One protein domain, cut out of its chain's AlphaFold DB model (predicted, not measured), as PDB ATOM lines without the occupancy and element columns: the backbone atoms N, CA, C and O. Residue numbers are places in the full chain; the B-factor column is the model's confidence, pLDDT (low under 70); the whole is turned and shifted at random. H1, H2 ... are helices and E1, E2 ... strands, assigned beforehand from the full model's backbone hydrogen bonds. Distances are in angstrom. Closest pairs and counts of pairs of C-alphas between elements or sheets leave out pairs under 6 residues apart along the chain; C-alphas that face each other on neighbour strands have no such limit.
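Overview. This is residues 8 to 99 and 108 to 155 of the 162 residues of an uncharacterized protein of Candidatus Handelsmanbacteria bacterium (UniProt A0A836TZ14). Three small sheets of three strands each stand one behind the other in a stack: E1 E4 E5 at one end, E2 E3 E6 in the middle, E7 E8 E9 at the other end. The first two are only partly face to face and spread apart like a V, while the last two are face to face with their strands crossed; the one short helix, H1, is set off to the side and is on none of the sheets. The printed part has 140 residues, under half of them in named elements, which follow as E1 E2 E3 E4 E5 H1 E6 E7 E8 E9; the class is mostly strand, and each sheet, in the order given, is antiparallel. The whole is only just compact, close to loose, with a radius of gyration of the C-alphas of 16.9 A and spans of 44 by 39 by 30 A.

Arrangement. E1, residues 8 to 14, is the antiparallel neighbour of E4, residues 47 to 54, with N 11 and O 50 2.8 A apart. E4 and E5, residues 67 to 74, form a hairpin, with N 49 and O 72 at 2.8 A. This sheet is twisted, with C-alphas up to 4.0 A off its best plane. E2, residues 22 to 29, and E3, residues 34 to 41, form a hairpin, with N 23 and O 40 at 2.8 A. E3 is an inner strand, antiparallel also to E6, residues 111 to 116, with N 37 and O 113 at 2.9 A. These two sheets are face to face, their strands at 34 degrees; the closest C-alphas of E2 and E5 are those of Thr 25 and Phe 73, 7.1 A apart. H1, residues 82 to 87, is apart from E1 and E4; both its O i to N i+4 pairs are within hydrogen-bond range. E7, residues 124 to 130, E8, residues 133 to 138, and E9, residues 144 to 146, form a meander, each the antiparallel neighbour of the one before, with N 128 and O 135 at 2.9 A and N 136 and O 145 at 2.8 A. Their sheet is face to face with E2 E3 E6, making a stack of sheets, sheets face to face in turn, with strands at 60 degrees; the closest C-alphas of E6 and E9 are those of Leu 115 and Thr 146, 7.1 A apart.

Along the chain. E1 begins at C-alpha 8 (56.705, -25.397, -54.499) and is 20.8 A long. E2 measures 23.6 A, E3 23.7 A, E4 23.0 A and E5 22.6 A. E9 ends at C-alpha 146 (42.181, -55.863, -52.592).

Size, cuts and confidence. The C-alphas farthest apart, of Asp 58 and Asp 131, are 48.9 A apart. Residues 100 to 107 are not printed, and C-alphas 99 and 108 are 14.0 A apart across the cut. The link E4 to E5 is long, with 12 residues. The mean pLDDT of the printed part is 89.2, and residues 148 to 155 are under 70.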
ATOM      1  N   ALA A   8      57.092 -24.636 -55.663       91.38
ATOM      2  CA  ALA A   8      56.705 -25.397 -54.499       91.38
ATOM      3  C   ALA A   8      55.361 -24.860 -54.012       91.38
ATOM      4  O   ALA A   8      55.168 -23.644 -53.925       91.38
ATOM      5  N   PHE A   9      54.419 -25.750 -53.724       90.44
ATOM      6  CA  PHE A   9      53.132 -25.365 -53.155       90.44
ATOM      7  C   PHE A   9      52.609 -26.449 -52.223       90.44
ATOM      8  O   PHE A   9      52.977 -27.619 -52.328       90.44
ATOM      9  N   GLY A  10      51.732 -26.036 -51.315       92.31
ATOM     10  CA  GLY A  10      51.022 -26.923 -50.409       92.31
ATOM     11  C   GLY A  10      49.518 -26.724 -50.527       92.31
ATOM     12  O   GLY A  10      49.045 -25.609 -50.748       92.31
ATOM     13  N   ALA A  11      48.773 -27.804 -50.355       93.44
ATOM     14  CA  ALA A  11      47.330 -27.806 -50.208       93.44
ATOM     15  C   ALA A  11      46.954 -28.701 -49.027       93.44
ATOM     16  O   ALA A  11      47.688 -29.618 -48.670       93.44
ATOM     17  N   THR A  12      45.805 -28.437 -48.422       93.88
ATOM     18  CA  THR A  12      45.244 -29.303 -47.387       93.88
ATOM     19  C   THR A  12      43.780 -29.547 -47.686       93.88
ATOM     20  O   THR A  12      43.084 -28.646 -48.160       93.88
ATOM     21  N   ALA A  13      43.329 -30.766 -47.435       94.75
ATOM     22  CA  ALA A  13      41.950 -31.177 -47.608       94.75
ATOM     23  C   ALA A  13      41.408 -31.702 -46.282       94.75
ATOM     24  O   ALA A  13      42.048 -32.528 -45.624       94.75
ATOM     25  N   LEU A  14      40.218 -31.226 -45.912       95.94
ATOM     26  CA  LEU A  14      39.401 -31.895 -44.913       95.94
ATOM     27  C   LEU A  14      38.846 -33.166 -45.552       95.94
ATOM     28  O   LEU A  14      38.262 -33.102 -46.631       95.94
ATOM     29  N   LEU A  15      39.045 -34.301 -44.898       95.75
ATOM     30  CA  LEU A  15      38.546 -35.577 -45.394       95.75
ATOM     31  C   LEU A  15      37.115 -35.812 -44.908       95.75
ATOM     32  O   LEU A  15      36.755 -35.361 -43.817       95.75
ATOM     33  N   GLU A  16      36.336 -36.559 -45.675       93.94
ATOM     34  CA  GLU A  16      35.039 -37.070 -45.234       93.94
ATOM     35  C   GLU A  16      35.217 -38.474 -44.643       93.94
ATOM     36  O   GLU A  16      36.024 -39.247 -45.172       93.94
ATOM     37  N   PRO A  17      34.538 -38.802 -43.530       94.19
ATOM     38  CA  PRO A  17      34.538 -40.154 -42.998       94.19
ATOM     39  C   PRO A  17      33.639 -41.084 -43.823       94.19
ATOM     40  O   PRO A  17      32.629 -40.654 -44.382       94.19
ATOM     41  N   ASP A  18      33.975 -42.369 -43.838       92.75
ATOM     42  CA  ASP A  18      33.063 -43.445 -44.218       92.75
ATOM     43  C   ASP A  18      32.077 -43.791 -43.081       92.75
ATOM     44  O   ASP A  18      32.027 -43.132 -42.037       92.75
ATOM     45  N   GLU A  19      31.268 -44.835 -43.284       90.75
ATOM     46  CA  GLU A  19      30.272 -45.300 -42.308       90.75
ATOM     47  C   GLU A  19      30.890 -45.806 -40.991       90.75
ATOM     48  O   GLU A  19      30.227 -45.769 -39.952       90.75
ATOM     49  N   GLU A  20      32.155 -46.235 -41.008       88.69
ATOM     50  CA  GLU A  20      32.900 -46.708 -39.833       88.69
ATOM     51  C   GLU A  20      33.675 -45.574 -39.136       88.69
ATOM     52  O   GLU A  20      34.289 -45.783 -38.085       88.69
ATOM     53  N   GLY A  21      33.630 -44.351 -39.675       92.06
ATOM     54  CA  GLY A  21      34.366 -43.202 -39.148       92.06
ATOM     55  C   GLY A  21      35.838 -43.170 -39.572       92.06
ATOM     56  O   GLY A  21      36.638 -42.426 -38.987       92.06
ATOM     57  N   CYS A  22      36.221 -43.953 -40.577       93.31
ATOM     58  CA  CYS A  22      37.549 -43.947 -41.171       93.31
ATOM     59  C   CYS A  22      37.625 -42.984 -42.359       93.31
ATOM     60  O   CYS A  22      36.633 -42.610 -42.967       93.31
ATOM     61  N   ALA A  23      38.835 -42.539 -42.674       95.81
ATOM     62  CA  ALA A  23      39.146 -41.823 -43.900       95.81
ATOM     63  C   ALA A  23      40.411 -42.412 -44.516       95.81
ATOM     64  O   ALA A  23      41.151 -43.157 -43.866       95.81
ATOM     65  N   PHE A  24      40.668 -42.066 -45.775       95.81
ATOM     66  CA  PHE A  24      41.828 -42.570 -46.487       95.81
ATOM     67  C   PHE A  24      42.578 -41.481 -47.247       95.81
ATOM     68  O   PHE A  24      42.039 -40.430 -47.595       95.81
ATOM     69  N   THR A  25      43.841 -41.775 -47.540       97.00
ATOM     70  CA  THR A  25      44.608 -41.085 -48.576       97.00
ATOM     71  C   THR A  25      45.328 -42.114 -49.431       97.00
ATOM     72  O   THR A  25      45.765 -43.155 -48.930       97.00
ATOM     73  N   ALA A  26      45.422 -41.856 -50.731       95.62
ATOM     74  CA  ALA A  26      45.918 -42.826 -51.693       95.62
ATOM     75  C   ALA A  26      46.806 -42.174 -52.754       95.62
ATOM     76  O   ALA A  26      46.506 -41.100 -53.271       95.62
ATOM     77  N   VAL A  27      47.886 -42.865 -53.120       95.81
ATOM     78  CA  VAL A  27      48.797 -42.463 -54.197       95.81
ATOM     79  C   VAL A  27      49.009 -43.647 -55.121       95.81
ATOM     80  O   VAL A  27      49.459 -44.707 -54.689       95.81
ATOM     81  N   SER A  28      48.722 -43.469 -56.408       95.31
ATOM     82  CA  SER A  28      48.949 -44.503 -57.416       95.31
ATOM     83  C   SER A  28      50.038 -44.106 -58.404       95.31
ATOM     84  O   SER A  28      50.216 -42.940 -58.758       95.31
ATOM     85  N   ASN A  29      50.770 -45.109 -58.873       95.31
ATOM     86  CA  ASN A  29      51.650 -45.019 -60.024       95.31
ATOM     87  C   ASN A  29      51.272 -46.144 -60.997       95.31
ATOM     88  O   ASN A  29      51.889 -47.214 -60.958       95.31
ATOM     89  N   PRO A  30      50.273 -45.921 -61.874       94.94
ATOM     90  CA  PRO A  30      49.786 -46.948 -62.797       94.94
ATOM     91  C   PRO A  30      50.889 -47.482 -63.717       94.94
ATOM     92  O   PRO A  30      50.954 -48.674 -63.991       94.94
ATOM     93  N   ARG A  31      51.853 -46.636 -64.109       94.12
ATOM     94  CA  ARG A  31      53.011 -47.062 -64.914       94.12
ATOM     95  C   ARG A  31      53.868 -48.119 -64.208       94.12
ATOM     96  O   ARG A  31      54.450 -48.962 -64.883       94.12
ATOM     97  N   LEU A  32      53.976 -48.057 -62.881       95.19
ATOM     98  CA  LEU A  32      54.652 -49.080 -62.074       95.19
ATOM     99  C   LEU A  32      53.696 -50.177 -61.579       95.19
ATOM    100  O   LEU A  32      54.157 -51.147 -60.985       95.19
ATOM    101  N   GLY A  33      52.390 -50.031 -61.811       95.12
ATOM    102  CA  GLY A  33      51.357 -50.941 -61.329       95.12
ATOM    103  C   GLY A  33      51.218 -50.956 -59.807       95.12
ATOM    104  O   GLY A  33      50.925 -52.006 -59.244       95.12
ATOM    105  N   LEU A  34      51.472 -49.826 -59.135       94.94
ATOM    106  CA  LEU A  34      51.473 -49.727 -57.670       94.94
ATOM    107  C   LEU A  34      50.464 -48.698 -57.159       94.94
ATOM    108  O   LEU A  34      50.304 -47.628 -57.747       94.94
ATOM    109  N   LEU A  35      49.845 -49.008 -56.024       95.06
ATOM    110  CA  LEU A  35      48.962 -48.134 -55.260       95.06
ATOM    111  C   LEU A  35      49.335 -48.224 -53.777       95.06
ATOM    112  O   LEU A  35      49.366 -49.315 -53.219       95.06
ATOM    113  N   LEU A  36      49.604 -47.083 -53.150       94.19
ATOM    114  CA  LEU A  36      49.783 -46.947 -51.708       94.19
ATOM    115  C   LEU A  36      48.507 -46.342 -51.115       94.19
ATOM    116  O   LEU A  36      48.069 -45.292 -51.584       94.19
ATOM    117  N   VAL A  37      47.931 -46.982 -50.100       93.75
ATOM    118  CA  VAL A  37      46.737 -46.503 -49.387       93.75
ATOM    119  C   VAL A  37      47.032 -46.446 -47.899       93.75
ATOM    120  O   VAL A  37      47.555 -47.407 -47.334       93.75
ATOM    121  N   TYR A  38      46.648 -45.345 -47.266       93.81
ATOM    122  CA  TYR A  38      46.506 -45.274 -45.820       93.81
ATOM    123  C   TYR A  38      45.038 -45.163 -45.459       93.81
ATOM    124  O   TYR A  38      44.333 -44.361 -46.065       93.81
ATOM    125  N   VAL A  39      44.610 -45.932 -44.463       93.44
ATOM    126  CA  VAL A  39      43.265 -45.848 -43.881       93.44
ATOM    127  C   VAL A  39      43.406 -45.597 -42.394       93.44
ATOM    128  O   VAL A  39      44.159 -46.302 -41.722       93.44
ATOM    129  N   PHE A  40      42.723 -44.588 -41.877       92.69
ATOM    130  CA  PHE A  40      42.944 -44.090 -40.526       92.69
ATOM    131  C   PHE A  40      41.654 -43.523 -39.920       92.69
ATOM    132  O   PHE A  40      40.758 -43.109 -40.656       92.69
ATOM    133  N   PRO A  41      41.529 -43.480 -38.581       92.12
ATOM    134  CA  PRO A  41      40.356 -42.918 -37.928       92.12
ATOM    135  C   PRO A  41      40.286 -41.422 -38.203       92.12
ATOM    136  O   PRO A  41      41.182 -40.648 -37.838       92.12
ATOM    137  N   ARG A  42      39.196 -41.011 -38.845       94.00
ATOM    138  CA  ARG A  42      39.020 -39.647 -39.328       94.00
ATOM    139  C   ARG A  42      38.945 -38.632 -38.188       94.00
ATOM    140  O   ARG A  42      39.338 -37.479 -38.357       94.00
ATOM    141  N   GLU A  43      38.469 -39.039 -37.018       91.12
ATOM    142  CA  GLU A  43      38.431 -38.187 -35.827       91.12
ATOM    143  C   GLU A  43      39.838 -37.771 -35.360       91.12
ATOM    144  O   GLU A  43      40.059 -36.605 -35.035       91.12
ATOM    145  N   ALA A  44      40.803 -38.697 -35.389       90.69
ATOM    146  CA  ALA A  44      42.178 -38.432 -34.964       90.69
ATOM    147  C   ALA A  44      42.983 -37.660 -36.021       90.69
ATOM    148  O   ALA A  44      43.822 -36.821 -35.678       90.69
ATOM    149  N   PHE A  45      42.723 -37.930 -37.305       93.81
ATOM    150  CA  PHE A  45      43.456 -37.342 -38.425       93.81
ATOM    151  C   PHE A  45      42.495 -36.763 -39.473       93.81
ATOM    152  O   PHE A  45      42.165 -37.428 -40.457       93.81
ATOM    153  N   PRO A  46      42.021 -35.518 -39.282       94.88
ATOM    154  CA  PRO A  46      41.025 -34.929 -40.168       94.88
ATOM    155  C   PRO A  46      41.526 -34.592 -41.566       94.88
ATOM    156  O   PRO A  46      40.727 -34.384 -42.482       94.88
ATOM    157  N   TRP A  47      42.839 -34.436 -41.695       95.56
ATOM    158  CA  TRP A  47      43.448 -33.677 -42.770       95.56
ATOM    159  C   TRP A  47      44.345 -34.567 -43.612       95.56
ATOM    160  O   TRP A  47      45.093 -35.375 -43.066       95.56
ATOM    161  N   THR A  48      44.332 -34.353 -44.926       96.19
ATOM    162  CA  THR A  48      45.460 -34.704 -45.797       96.19
ATOM    163  C   THR A  48      46.136 -33.424 -46.256       96.19
ATOM    164  O   THR A  48      45.512 -32.594 -46.916       96.19
ATOM    165  N   SER A  49      47.420 -33.295 -45.945       94.75
ATOM    166  CA  SER A  49      48.307 -32.296 -46.523       94.75
ATOM    167  C   SER A  49      48.998 -32.872 -47.751       94.75
ATOM    168  O   SER A  49      49.548 -33.972 -47.732       94.75
ATOM    169  N   LEU A  50      48.966 -32.104 -48.827       93.94
ATOM    170  CA  LEU A  50      49.661 -32.361 -50.070       93.94
ATOM    171  C   LEU A  50      50.719 -31.281 -50.228       93.94
ATOM    172  O   LEU A  50      50.388 -30.096 -50.189       93.94
ATOM    173  N   TRP A  51      51.963 -31.659 -50.465       93.31
ATOM    174  CA  TRP A  51      52.973 -30.703 -50.891       93.31
ATOM    175  C   TRP A  51      53.672 -31.186 -52.144       93.31
ATOM    176  O   TRP A  51      53.890 -32.378 -52.355       93.31
ATOM    177  N   PHE A  52      54.006 -30.228 -52.991       93.31
ATOM    178  CA  PHE A  52      54.706 -30.441 -54.236       93.31
ATOM    179  C   PHE A  52      55.972 -29.605 -54.235       93.31
ATOM    180  O   PHE A  52      55.942 -28.429 -53.884       93.31
ATOM    181  N   GLU A  53      57.064 -30.221 -54.661       94.00
ATOM    182  CA  GLU A  53      58.343 -29.572 -54.905       94.00
ATOM    183  C   GLU A  53      58.786 -29.945 -56.318       94.00
ATOM    184  O   GLU A  53      58.887 -31.131 -56.651       94.00
ATOM    185  N   HIS A  54      59.074 -28.941 -57.142       95.06
ATOM    186  CA  HIS A  54      59.645 -29.108 -58.471       95.06
ATOM    187  C   HIS A  54      60.804 -28.149 -58.679       95.06
ATOM    188  O   HIS A  54      60.642 -27.073 -59.253       95.06
ATOM    189  N   LYS A  55      61.989 -28.580 -58.236       95.38
ATOM    190  CA  LYS A  55      63.273 -27.904 -58.471       95.38
ATOM    191  C   LYS A  55      63.319 -26.448 -57.985       95.38
ATOM    192  O   LYS A  55      64.177 -25.693 -58.431       95.38
ATOM    193  N   ALA A  56      62.418 -26.057 -57.094       94.88
ATOM    194  CA  ALA A  56      62.318 -24.703 -56.572       94.88
ATOM    195  C   ALA A  56      63.316 -24.464 -55.438       94.88
ATOM    196  O   ALA A  56      63.864 -23.373 -55.309       94.88
ATOM    197  N   SER A  57      63.570 -25.495 -54.636       93.69
ATOM    198  CA  SER A  57      64.438 -25.431 -53.465       93.69
ATOM    199  C   SER A  57      65.908 -25.661 -53.845       93.69
ATOM    200  O   SER A  57      66.285 -26.745 -54.298       93.69
ATOM    201  N   ASP A  58      66.763 -24.654 -53.638       94.38
ATOM    202  CA  ASP A  58      68.201 -24.680 -53.966       94.38
ATOM    203  C   ASP A  58      69.097 -25.195 -52.821       94.38
ATOM    204  O   ASP A  58      70.260 -25.546 -53.034       94.38
ATOM    205  N   PHE A  59      68.545 -25.322 -51.616       94.00
ATOM    206  CA  PHE A  59      69.217 -25.874 -50.444       94.00
ATOM    207  C   PHE A  59      69.207 -27.415 -50.435       94.00
ATOM    208  O   PHE A  59      68.415 -28.074 -51.113       94.00
ATOM    209  N   LEU A  60      70.108 -28.029 -49.660       93.06
ATOM    210  CA  LEU A  60      70.139 -29.486 -49.480       93.06
ATOM    211  C   LEU A  60      68.919 -29.973 -48.669       93.06
ATOM    212  O   LEU A  60      68.572 -29.329 -47.684       93.06
ATOM    213  N   PRO A  61      68.307 -31.124 -49.009       89.88
ATOM    214  CA  PRO A  61      68.739 -32.099 -50.017       89.88
ATOM    215  C   PRO A  61      68.214 -31.830 -51.442       89.88
ATOM    216  O   PRO A  61      68.537 -32.591 -52.350       89.88
ATOM    217  N   TYR A  62      67.420 -30.777 -51.655       92.38
ATOM    218  CA  TYR A  62      66.684 -30.539 -52.902       92.38
ATOM    219  C   TYR A  62      67.546 -30.078 -54.077       92.38
ATOM    220  O   TYR A  62      67.284 -30.495 -55.206       92.38
ATOM    221  N   ASN A  63      68.550 -29.232 -53.805       93.06
ATOM    222  CA  ASN A  63      69.611 -28.773 -54.714       93.06
ATOM    223  C   ASN A  63      69.172 -28.350 -56.135       93.06
ATOM    224  O   ASN A  63      69.954 -28.470 -57.083       93.06
ATOM    225  N   GLY A  64      67.932 -27.873 -56.293       94.50
ATOM    226  CA  GLY A  64      67.333 -27.486 -57.573       94.50
ATOM    227  C   GLY A  64      67.099 -28.650 -58.543       94.50
ATOM    228  O   GLY A  64      66.940 -28.430 -59.745       94.50
ATOM    229  N   LYS A  65      67.129 -29.906 -58.075       93.81
ATOM    230  CA  LYS A  65      66.992 -31.097 -58.941       93.81
ATOM    231  C   LYS A  65      65.870 -32.030 -58.524       93.81
ATOM    232  O   LYS A  65      65.451 -32.858 -59.333       93.81
ATOM    233  N   THR A  66      65.375 -31.902 -57.301       93.88
ATOM    234  CA  THR A  66      64.334 -32.784 -56.783       93.88
ATOM    235  C   THR A  66      62.966 -32.446 -57.365       93.88
ATOM    236  O   THR A  66      62.590 -31.288 -57.527       93.88
ATOM    237  N   THR A  67      62.207 -33.486 -57.697       93.44
ATOM    238  CA  THR A  67      60.772 -33.395 -57.956       93.44
ATOM    239  C   THR A  67      60.078 -34.434 -57.109       93.44
ATOM    240  O   THR A  67      60.381 -35.620 -57.240       93.44
ATOM    241  N   THR A  68      59.185 -34.004 -56.232       92.12
ATOM    242  CA  THR A  68      58.532 -34.906 -55.287       92.12
ATOM    243  C   THR A  68      57.161 -34.387 -54.886       92.12
ATOM    244  O   THR A  68      56.874 -33.194 -54.977       92.12
ATOM    245  N   TRP A  69      56.323 -35.325 -54.471       91.94
ATOM    246  CA  TRP A  69      55.030 -35.076 -53.862       91.94
ATOM    247  C   TRP A  69      55.067 -35.707 -52.479       91.94
ATOM    248  O   TRP A  69      55.437 -36.877 -52.357       91.94
ATOM    249  N   GLY A  70      54.695 -34.954 -51.457       93.25
ATOM    250  CA  GLY A  70      54.354 -35.522 -50.164       93.25
ATOM    251  C   GLY A  70      52.850 -35.554 -49.988       93.25
ATOM    252  O   GLY A  70      52.152 -34.607 -50.353       93.25
ATOM    253  N   VAL A  71      52.370 -36.670 -49.451       95.19
ATOM    254  CA  VAL A  71      50.973 -36.881 -49.082       95.19
ATOM    255  C   VAL A  71      50.968 -37.346 -47.640       95.19
ATOM    256  O   VAL A  71      51.501 -38.409 -47.324       95.19
ATOM    257  N   GLU A  72      50.422 -36.517 -46.764       95.44
ATOM    258  CA  GLU A  72      50.580 -36.645 -45.320       95.44
ATOM    259  C   GLU A  72      49.211 -36.512 -44.662       95.44
ATOM    260  O   GLU A  72      48.623 -35.430 -44.659       95.44
ATOM    261  N   PHE A  73      48.682 -37.600 -44.102       94.81
ATOM    262  CA  PHE A  73      47.518 -37.492 -43.228       94.81
ATOM    263  C   PHE A  73      47.953 -37.034 -41.833       94.81
ATOM    264  O   PHE A  73      49.046 -37.369 -41.371       94.81
ATOM    265  N   GLY A  74      47.114 -36.266 -41.142       92.69
ATOM    266  CA  GLY A  74      47.490 -35.743 -39.836       92.69
ATOM    267  C   GLY A  74      46.378 -35.038 -39.075       92.69
ATOM    268  O   GLY A  74      45.285 -34.784 -39.579       92.69
ATOM    269  N   SER A  75      46.688 -34.715 -37.820       89.38
ATOM    270  CA  SER A  75      45.790 -34.008 -36.900       89.38
ATOM    271  C   SER A  75      45.797 -32.490 -37.106       89.38
ATOM    272  O   SER A  75      44.902 -31.797 -36.625       89.38
ATOM    273  N   VAL A  76      46.780 -31.969 -37.845       89.44
ATOM    274  CA  VAL A  76      46.974 -30.537 -38.092       89.44
ATOM    275  C   VAL A  76      46.851 -30.259 -39.588       89.44
ATOM    276  O   VAL A  76      47.509 -30.898 -40.402       89.44
ATOM    277  N   ALA A  77      46.022 -29.277 -39.945       89.50
ATOM    278  CA  ALA A  77      45.721 -28.954 -41.339       89.50
ATOM    279  C   ALA A  77      46.902 -28.359 -42.116       89.50
ATOM    280  O   ALA A  77      46.975 -28.510 -43.330       89.50
ATOM    281  N   GLN A  78      47.769 -27.595 -41.448       87.19
ATOM    282  CA  GLN A  78      48.800 -26.779 -42.088       87.19
ATOM    283  C   GLN A  78      50.054 -26.700 -41.206       87.19
ATOM    284  O   GLN A  78      49.929 -26.741 -39.979       87.19
ATOM    285  N   PRO A  79      51.250 -26.510 -41.793       85.19
ATOM    286  CA  PRO A  79      52.495 -26.333 -41.050       85.19
ATOM    287  C   PRO A  79      52.600 -24.904 -40.483       85.19
ATOM    288  O   PRO A  79      53.407 -24.089 -40.925       85.19
ATOM    289  N   VAL A  80      51.741 -24.583 -39.517       86.25
ATOM    290  CA  VAL A  80      51.723 -23.299 -38.797       86.25
ATOM    291  C   VAL A  80      52.452 -23.405 -37.456       86.25
ATOM    292  O   VAL A  80      52.790 -24.497 -36.989       86.25
ATOM    293  N   LYS A  81      52.725 -22.267 -36.810       89.38
ATOM    294  CA  LYS A  81      53.419 -22.269 -35.514       89.38
ATOM    295  C   LYS A  81      52.528 -22.862 -34.425       89.38
ATOM    296  O   LYS A  81      51.327 -22.618 -34.401       89.38
ATOM    297  N   LEU A  82      53.138 -23.520 -33.438       87.81
ATOM    298  CA  LEU A  82      52.421 -24.133 -32.312       87.81
ATOM    299  C   LEU A  82      51.410 -23.181 -31.650       87.81
ATOM    300  O   LEU A  82      50.255 -23.542 -31.463       87.81
ATOM    301  N   MET A  83      51.826 -21.953 -31.326       90.00
ATOM    302  CA  MET A  83      50.937 -20.981 -30.680       90.00
ATOM    303  C   MET A  83      49.764 -20.561 -31.571       90.00
ATOM    304  O   MET A  83      48.674 -20.320 -31.058       90.00
ATOM    305  N   GLU A  84      49.955 -20.505 -32.890       88.75
ATOM    306  CA  GLU A  84      48.877 -20.213 -33.843       88.75
ATOM    307  C   GLU A  84      47.877 -21.376 -33.878       88.75
ATOM    308  O   GLU A  84      46.671 -21.144 -33.851       88.75
ATOM    309  N   THR A  85      48.358 -22.623 -33.838       87.06
ATOM    310  CA  THR A  85      47.505 -23.817 -33.741       87.06
ATOM    311  C   THR A  85      46.693 -23.840 -32.448       87.06
ATOM    312  O   THR A  85      45.494 -24.096 -32.492       87.06
ATOM    313  N   LEU A  86      47.328 -23.557 -31.304       86.69
ATOM    314  CA  LEU A  86      46.698 -23.647 -29.979       86.69
ATOM    315  C   LEU A  86      45.673 -22.541 -29.706       86.69
ATOM    316  O   LEU A  86      44.742 -22.745 -28.933       86.69
ATOM    317  N   THR A  87      45.869 -21.360 -30.291       89.12
ATOM    318  CA  THR A  87      44.986 -20.200 -30.072       89.12
ATOM    319  C   THR A  87      43.886 -20.081 -31.121       89.12
ATOM    320  O   THR A  87      42.915 -19.352 -30.910       89.12
ATOM    321  N   ALA A  88      44.000 -20.799 -32.238       84.31
ATOM    322  CA  ALA A  88      42.976 -20.816 -33.265       84.31
ATOM    323  C   ALA A  88      41.843 -21.802 -32.938       84.31
ATOM    324  O   ALA A  88      42.072 -22.924 -32.491       84.31
ATOM    325  N   GLY A  89      40.602 -21.391 -33.219       85.62
ATOM    326  CA  GLY A  89      39.432 -22.271 -33.144       85.62
ATOM    327  C   GLY A  89      39.407 -23.332 -34.258       85.62
ATOM    328  O   GLY A  89      40.310 -23.370 -35.094       85.62
ATOM    329  N   PRO A  90      38.366 -24.180 -34.324       88.12
ATOM    330  CA  PRO A  90      38.238 -25.216 -35.353       88.12
ATOM    331  C   PRO A  90      38.422 -24.680 -36.783       88.12
ATOM    332  O   PRO A  90      38.056 -23.542 -37.089       88.12
ATOM    333  N   LEU A  91      38.993 -25.491 -37.677       89.88
ATOM    334  CA  LEU A  91      39.050 -25.196 -39.113       89.88
ATOM    335  C   LEU A  91      38.044 -26.095 -39.826       89.88
ATOM    336  O   LEU A  91      38.110 -27.309 -39.676       89.88
ATOM    337  N   LEU A  92      37.107 -25.502 -40.574       91.81
ATOM    338  CA  LEU A  92      36.031 -26.240 -41.258       91.81
ATOM    339  C   LEU A  92      35.273 -27.205 -40.319       91.81
ATOM    340  O   LEU A  92      34.911 -28.310 -40.698       91.81
ATOM    341  N   GLY A  93      35.077 -26.799 -39.060       88.94
ATOM    342  CA  GLY A  93      34.413 -27.615 -38.039       88.94
ATOM    343  C   GLY A  93      35.276 -28.717 -37.411       88.94
ATOM    344  O   GLY A  93      34.877 -29.258 -36.385       88.94
ATOM    345  N   ALA A  94      36.466 -29.010 -37.942       88.69
ATOM    346  CA  ALA A  94      37.370 -30.007 -37.375       88.69
ATOM    347  C   ALA A  94      38.366 -29.407 -36.357       88.69
ATOM    348  O   ALA A  94      38.803 -28.256 -36.515       88.69
ATOM    349  N   PRO A  95      38.763 -30.175 -35.319       83.31
ATOM    350  CA  PRO A  95      39.824 -29.779 -34.397       83.31
ATOM    351  C   PRO A  95      41.152 -29.517 -35.122       83.31
ATOM    352  O   PRO A  95      41.459 -30.139 -36.140       83.31
ATOM    353  N   ARG A  96      41.960 -28.597 -34.579       82.69
ATOM    354  CA  ARG A  96      43.312 -28.297 -35.094       82.69
ATOM    355  C   ARG A  96      44.433 -29.023 -34.351       82.69
ATOM    356  O   ARG A  96      45.576 -28.971 -34.790       82.69
ATOM    357  N   PHE A  97      44.120 -29.630 -33.209       84.12
ATOM    358  CA  PHE A  97      45.044 -30.387 -32.373       84.12
ATOM    359  C   PHE A  97      44.261 -31.294 -31.415       84.12
ATOM    360  O   PHE A  97      43.093 -31.037 -31.124       84.12
ATOM    361  N   GLY A  98      44.930 -32.330 -30.907       80.38
ATOM    362  CA  GLY A  98      44.475 -33.117 -29.762       80.38
ATOM    363  C   GLY A  98      45.268 -32.755 -28.506       80.38
ATOM    364  O   GLY A  98      46.387 -32.247 -28.592       80.38
ATOM    365  N   THR A  99      44.700 -33.019 -27.333       83.69
ATOM    366  CA  THR A  99      45.390 -32.876 -26.047       83.69
ATOM    367  C   THR A  99      45.581 -34.245 -25.410       83.69
ATOM    368  O   THR A  99      44.677 -35.075 -25.400       83.69
ATOM    369  N   VAL A 108      46.367 -45.256 -31.575       86.62
ATOM    370  CA  VAL A 108      45.671 -45.087 -32.850       86.62
ATOM    371  C   VAL A 108      46.056 -46.217 -33.784       86.62
ATOM    372  O   VAL A 108      47.235 -46.440 -34.054       86.62
ATOM    373  N   ASN A 109      45.043 -46.900 -34.305       87.25
ATOM    374  CA  ASN A 109      45.209 -47.965 -35.278       87.25
ATOM    375  C   ASN A 109      44.928 -47.409 -36.674       87.25
ATOM    376  O   ASN A 109      43.891 -46.795 -36.906       87.25
ATOM    377  N   TYR A 110      45.860 -47.612 -37.596       89.44
ATOM    378  CA  TYR A 110      45.711 -47.250 -39.002       89.44
ATOM    379  C   TYR A 110      46.352 -48.330 -39.871       89.44
ATOM    380  O   TYR A 110      47.180 -49.114 -39.403       89.44
ATOM    381  N   GLN A 111      45.960 -48.373 -41.137       88.88
ATOM    382  CA  GLN A 111      46.483 -49.308 -42.122       88.88
ATOM    383  C   GLN A 111      47.369 -48.563 -43.115       88.88
ATOM    384  O   GLN A 111      47.058 -47.440 -43.504       88.88
ATOM    385  N   ALA A 112      48.445 -49.215 -43.544       90.31
ATOM    386  CA  ALA A 112      49.286 -48.796 -44.656       90.31
ATOM    387  C   ALA A 112      49.423 -49.981 -45.616       90.31
ATOM    388  O   ALA A 112      49.906 -51.046 -45.225       90.31
ATOM    389  N   LEU A 113      48.963 -49.811 -46.852       88.75
ATOM    390  CA  LEU A 113      48.743 -50.901 -47.798       88.75
ATOM    391  C   LEU A 113      49.431 -50.599 -49.121       88.75
ATOM    392  O   LEU A 113      49.237 -49.523 -49.683       88.75
ATOM    393  N   LEU A 114      50.184 -51.568 -49.644       91.19
ATOM    394  CA  LEU A 114      50.737 -51.521 -50.996       91.19
ATOM    395  C   LEU A 114      50.028 -52.560 -51.869       91.19
ATOM    396  O   LEU A 114      50.110 -53.759 -51.615       91.19
ATOM    397  N   LEU A 115      49.346 -52.088 -52.907       90.62
ATOM    398  CA  LEU A 115      48.485 -52.872 -53.786       90.62
ATOM    399  C   LEU A 115      49.028 -52.855 -55.215       90.62
ATOM    400  O   LEU A 115      49.636 -51.873 -55.653       90.62
ATOM    401  N   LYS A 116      48.785 -53.937 -55.961       92.69
ATOM    402  CA  LYS A 116      49.016 -53.958 -57.409       92.69
ATOM    403  C   LYS A 116      47.799 -53.393 -58.127       92.69
ATOM    404  O   LYS A 116      46.680 -53.786 -57.818       92.69
ATOM    405  N   VAL A 117      48.027 -52.534 -59.113       95.12
ATOM    406  CA  VAL A 117      46.981 -51.946 -59.964       95.12
ATOM    407  C   VAL A 117      47.324 -52.115 -61.445       95.12
ATOM    408  O   VAL A 117      48.506 -52.225 -61.787       95.12
ATOM    409  N   PRO A 118      46.327 -52.160 -62.344       94.00
ATOM    410  CA  PRO A 118      46.580 -52.194 -63.777       94.00
ATOM    411  C   PRO A 118      47.180 -50.869 -64.278       94.00
ATOM    412  O   PRO A 118      47.100 -49.826 -63.627       94.00
ATOM    413  N   SER A 119      47.793 -50.900 -65.465       95.38
ATOM    414  CA  SER A 119      48.482 -49.733 -66.035       95.38
ATOM    415  C   SER A 119      47.560 -48.581 -66.429       95.38
ATOM    416  O   SER A 119      48.031 -47.468 -66.652       95.38
ATOM    417  N   ASP A 120      46.264 -48.854 -66.538       95.56
ATOM    418  CA  ASP A 120      45.195 -47.913 -66.861       95.56
ATOM    419  C   ASP A 120      44.363 -47.524 -65.623       95.56
ATOM    420  O   ASP A 120      43.238 -47.055 -65.782       95.56
ATOM    421  N   TRP A 121      44.896 -47.715 -64.408       96.75
ATOM    422  CA  TRP A 121      44.225 -47.349 -63.157       96.75
ATOM    423  C   TRP A 121      43.938 -45.843 -63.066       96.75
ATOM    424  O   TRP A 121      44.851 -45.031 -63.240       96.75
ATOM    425  N   GLN A 122      42.692 -45.470 -62.769       96.88
ATOM    426  CA  GLN A 122      42.216 -44.075 -62.780       96.88
ATOM    427  C   GLN A 122      42.256 -43.365 -61.419       96.88
ATOM    428  O   GLN A 122      41.987 -42.168 -61.347       96.88
ATOM    429  N   GLY A 123      42.632 -44.063 -60.347       95.75
ATOM    430  CA  GLY A 123      42.614 -43.523 -58.985       95.75
ATOM    431  C   GLY A 123      41.665 -44.299 -58.080       95.75
ATOM    432  O   GLY A 123      41.062 -45.278 -58.506       95.75
ATOM    433  N   VAL A 124      41.595 -43.901 -56.812       96.50
ATOM    434  CA  VAL A 124      40.727 -44.534 -55.810       96.50
ATOM    435  C   VAL A 124      39.525 -43.631 -55.569       96.50
ATOM    436  O   VAL A 124      39.702 -42.460 -55.243       96.50
ATOM    437  N   GLU A 125      38.320 -44.169 -55.730       96.06
ATOM    438  CA  GLU A 125      37.063 -43.472 -55.437       96.06
ATOM    439  C   GLU A 125      36.706 -43.565 -53.960       96.06
ATOM    440  O   GLU A 125      36.452 -42.557 -53.308       96.06
ATOM    441  N   HIS A 126      36.716 -44.786 -53.435       95.25
ATOM    442  CA  HIS A 126      36.433 -45.071 -52.042       95.25
ATOM    443  C   HIS A 126      37.133 -46.359 -51.611       95.25
ATOM    444  O   HIS A 126      37.605 -47.155 -52.434       95.25
ATOM    445  N   ILE A 127      37.197 -46.537 -50.296       93.44
ATOM    446  CA  ILE A 127      37.677 -47.744 -49.644       93.44
ATOM    447  C   ILE A 127      36.478 -48.442 -49.007       93.44
ATOM    448  O   ILE A 127      35.649 -47.794 -48.378       93.44
ATOM    449  N   GLU A 128      36.389 -49.755 -49.186       91.69
ATOM    450  CA  GLU A 128      35.422 -50.614 -48.503       91.69
ATOM    451  C   GLU A 128      36.176 -51.589 -47.594       91.69
ATOM    452  O   GLU A 128      37.209 -52.153 -47.977       91.69
ATOM    453  N   HIS A 129      35.632 -51.809 -46.399       84.38
ATOM    454  CA  HIS A 129      36.073 -52.851 -45.484       84.38
ATOM    455  C   HIS A 129      35.085 -54.014 -45.532       84.38
ATOM    456  O   HIS A 129      33.919 -53.871 -45.173       84.38
ATOM    457  N   ARG A 130      35.543 -55.187 -45.983       81.56
ATOM    458  CA  ARG A 130      34.689 -56.378 -46.071       81.56
ATOM    459  C   ARG A 130      35.457 -57.629 -45.693       81.56
ATOM    460  O   ARG A 130      36.534 -57.875 -46.219       81.56
ATOM    461  N   ASP A 131      34.907 -58.414 -44.768       78.06
ATOM    462  CA  ASP A 131      35.491 -59.681 -44.299       78.06
ATOM    463  C   ASP A 131      36.949 -59.552 -43.801       78.06
ATOM    464  O   ASP A 131      37.750 -60.481 -43.874       78.06
ATOM    465  N   GLY A 132      37.304 -58.377 -43.269       73.81
ATOM    466  CA  GLY A 132      38.665 -58.058 -42.833       73.81
ATOM    467  C   GLY A 132      39.630 -57.697 -43.968       73.81
ATOM    468  O   GLY A 132      40.813 -57.469 -43.705       73.81
ATOM    469  N   GLU A 133      39.173 -57.617 -45.207       81.69
ATOM    470  CA  GLU A 133      39.953 -57.097 -46.323       81.69
ATOM    471  C   GLU A 133      39.668 -55.613 -46.537       81.69
ATOM    472  O   GLU A 133      38.568 -55.122 -46.274       81.69
ATOM    473  N   THR A 134      40.680 -54.910 -47.041       85.81
ATOM    474  CA  THR A 134      40.534 -53.535 -47.514       85.81
ATOM    475  C   THR A 134      40.482 -53.561 -49.034       85.81
ATOM    476  O   THR A 134      41.410 -54.044 -49.694       85.81
ATOM    477  N   ILE A 135      39.380 -53.057 -49.584       92.69
ATOM    478  CA  ILE A 135      39.060 -53.054 -51.010       92.69
ATOM    479  C   ILE A 135      39.136 -51.611 -51.504       92.69
ATOM    480  O   ILE A 135      38.391 -50.751 -51.039       92.69
ATOM    481  N   ALA A 136      40.032 -51.337 -52.449       94.94
ATOM    482  CA  ALA A 136      40.115 -50.042 -53.112       94.94
ATOM    483  C   ALA A 136      39.338 -50.084 -54.429       94.94
ATOM    484  O   ALA A 136      39.691 -50.841 -55.340       94.94
ATOM    485  N   TRP A 137      38.299 -49.258 -54.527       96.75
ATOM    486  CA  TRP A 137      37.461 -49.135 -55.717       96.75
ATOM    487  C   TRP A 137      37.990 -48.045 -56.643       96.75
ATOM    488  O   TRP A 137      38.376 -46.964 -56.196       96.75
ATOM    489  N   GLU A 138      38.045 -48.342 -57.937       97.50
ATOM    490  CA  GLU A 138      38.576 -47.424 -58.936       97.50
ATOM    491  C   GLU A 138      37.608 -46.280 -59.244       97.50
ATOM    492  O   GLU A 138      36.419 -46.502 -59.444       97.50
ATOM    493  N   THR A 139      38.141 -45.069 -59.397       96.88
ATOM    494  CA  THR A 139      37.373 -43.912 -59.872       96.88
ATOM    495  C   THR A 139      36.725 -44.144 -61.234       96.88
ATOM    496  O   THR A 139      37.409 -44.364 -62.237       96.88
ATOM    497  N   GLY A 140      35.397 -44.004 -61.286       95.06
ATOM    498  CA  GLY A 140      34.638 -44.001 -62.540       95.06
ATOM    499  C   GLY A 140      34.513 -45.373 -63.207       95.06
ATOM    500  O   GLY A 140      34.222 -45.448 -64.404       95.06
ATOM    501  N   SER A 141      34.735 -46.459 -62.464       94.06
ATOM    502  CA  SER A 141      34.560 -47.831 -62.941       94.06
ATOM    503  C   SER A 141      34.074 -48.752 -61.810       94.06
ATOM    504  O   SER A 141      33.986 -48.346 -60.659       94.06
ATOM    505  N   ASN A 142      33.757 -50.011 -62.131       93.00
ATOM    506  CA  ASN A 142      33.428 -51.039 -61.130       93.00
ATOM    507  C   ASN A 142      34.616 -51.980 -60.849       93.00
ATOM    508  O   ASN A 142      34.421 -53.101 -60.373       93.00
ATOM    509  N   ARG A 143      35.843 -51.587 -61.214       95.25
ATOM    510  CA  ARG A 143      37.050 -52.362 -60.904       95.25
ATOM    511  C   ARG A 143      37.487 -52.068 -59.476       95.25
ATOM    512  O   ARG A 143      37.413 -50.936 -59.011       95.25
ATOM    513  N   SER A 144      38.005 -53.085 -58.803       95.00
ATOM    514  CA  SER A 144      38.608 -52.937 -57.487       95.00
ATOM    515  C   SER A 144      39.865 -53.783 -57.361       95.00
ATOM    516  O   SER A 144      40.087 -54.735 -58.117       95.00
ATOM    517  N   VAL A 145      40.710 -53.397 -56.414       93.19
ATOM    518  CA  VAL A 145      41.883 -54.163 -55.994       93.19
ATOM    519  C   VAL A 145      41.815 -54.356 -54.489       93.19
ATOM    520  O   VAL A 145      41.378 -53.468 -53.761       93.19
ATOM    521  N   THR A 146      42.236 -55.520 -54.014       89.38
ATOM    522  CA  THR A 146      42.181 -55.863 -52.592       89.38
ATOM    523  C   THR A 146      43.575 -56.149 -52.067       89.38
ATOM    524  O   THR A 146      44.494 -56.497 -52.818       89.38
ATOM    525  N   THR A 147      43.748 -55.968 -50.764       73.75
ATOM    526  CA  THR A 147      44.949 -56.413 -50.058       73.75
ATOM    527  C   THR A 147      45.200 -57.899 -50.296       73.75
ATOM    528  O   THR A 147      44.282 -58.692 -50.092       73.75
ATOM    529  N   PRO A 148      46.431 -58.319 -50.642       62.12
ATOM    530  CA  PRO A 148      46.838 -59.696 -50.400       62.12
ATOM    531  C   PRO A 148      46.620 -60.017 -48.914       62.12
ATOM    532  O   PRO A 148      46.937 -59.196 -48.051       62.12
ATOM    533  N   SER A 149      46.067 -61.192 -48.611       50.81
ATOM    534  CA  SER A 149      45.659 -61.603 -47.258       50.81
ATOM    535  C   SER A 149      46.782 -61.588 -46.203       50.81
ATOM    536  O   SER A 149      46.514 -61.755 -45.016       50.81
ATOM    537  N   ASP A 150      48.043 -61.441 -46.610       47.56
ATOM    538  CA  ASP A 150      49.242 -61.629 -45.793       47.56
ATOM    539  C   ASP A 150      49.923 -60.326 -45.320       47.56
ATOM    540  O   ASP A 150      50.847 -60.393 -44.510       47.56
ATOM    541  N   TRP A 151      49.512 -59.138 -45.791       44.06
ATOM    542  CA  TRP A 151      50.227 -57.875 -45.517       44.06
ATOM    543  C   TRP A 151      49.389 -56.934 -44.647       44.06
ATOM    544  O   TRP A 151      48.816 -55.955 -45.121       44.06
ATOM    545  N   ARG A 152      49.341 -57.214 -43.340       50.91
ATOM    546  CA  ARG A 152      48.841 -56.273 -42.328       50.91
ATOM    547  C   ARG A 152      50.012 -55.721 -41.525       50.91
ATOM    548  O   ARG A 152      50.594 -56.430 -40.709       50.91
ATOM    549  N   ILE A 153      50.340 -54.448 -41.727       46.25
ATOM    550  CA  ILE A 153      51.201 -53.717 -40.794       46.25
ATOM    551  C   ILE A 153      50.285 -53.167 -39.700       46.25
ATOM    552  O   ILE A 153      49.696 -52.102 -39.852       46.25
ATOM    553  N   SER A 154      50.121 -53.924 -38.614       46.81
ATOM    554  CA  SER A 154      49.544 -53.406 -37.374       46.81
ATOM    555  C   SER A 154      50.673 -52.833 -36.526       46.81
ATOM    556  O   SER A 154      51.551 -53.570 -36.071       46.81
ATOM    557  N   THR A 155      50.669 -51.523 -36.306       38.91
ATOM    558  CA  THR A 155      51.624 -50.908 -35.381       38.91
ATOM    559  C   THR A 155      51.096 -51.090 -33.961       38.91
ATOM    560  O   THR A 155      50.353 -50.255 -33.462       38.91
TER     561      THR A 155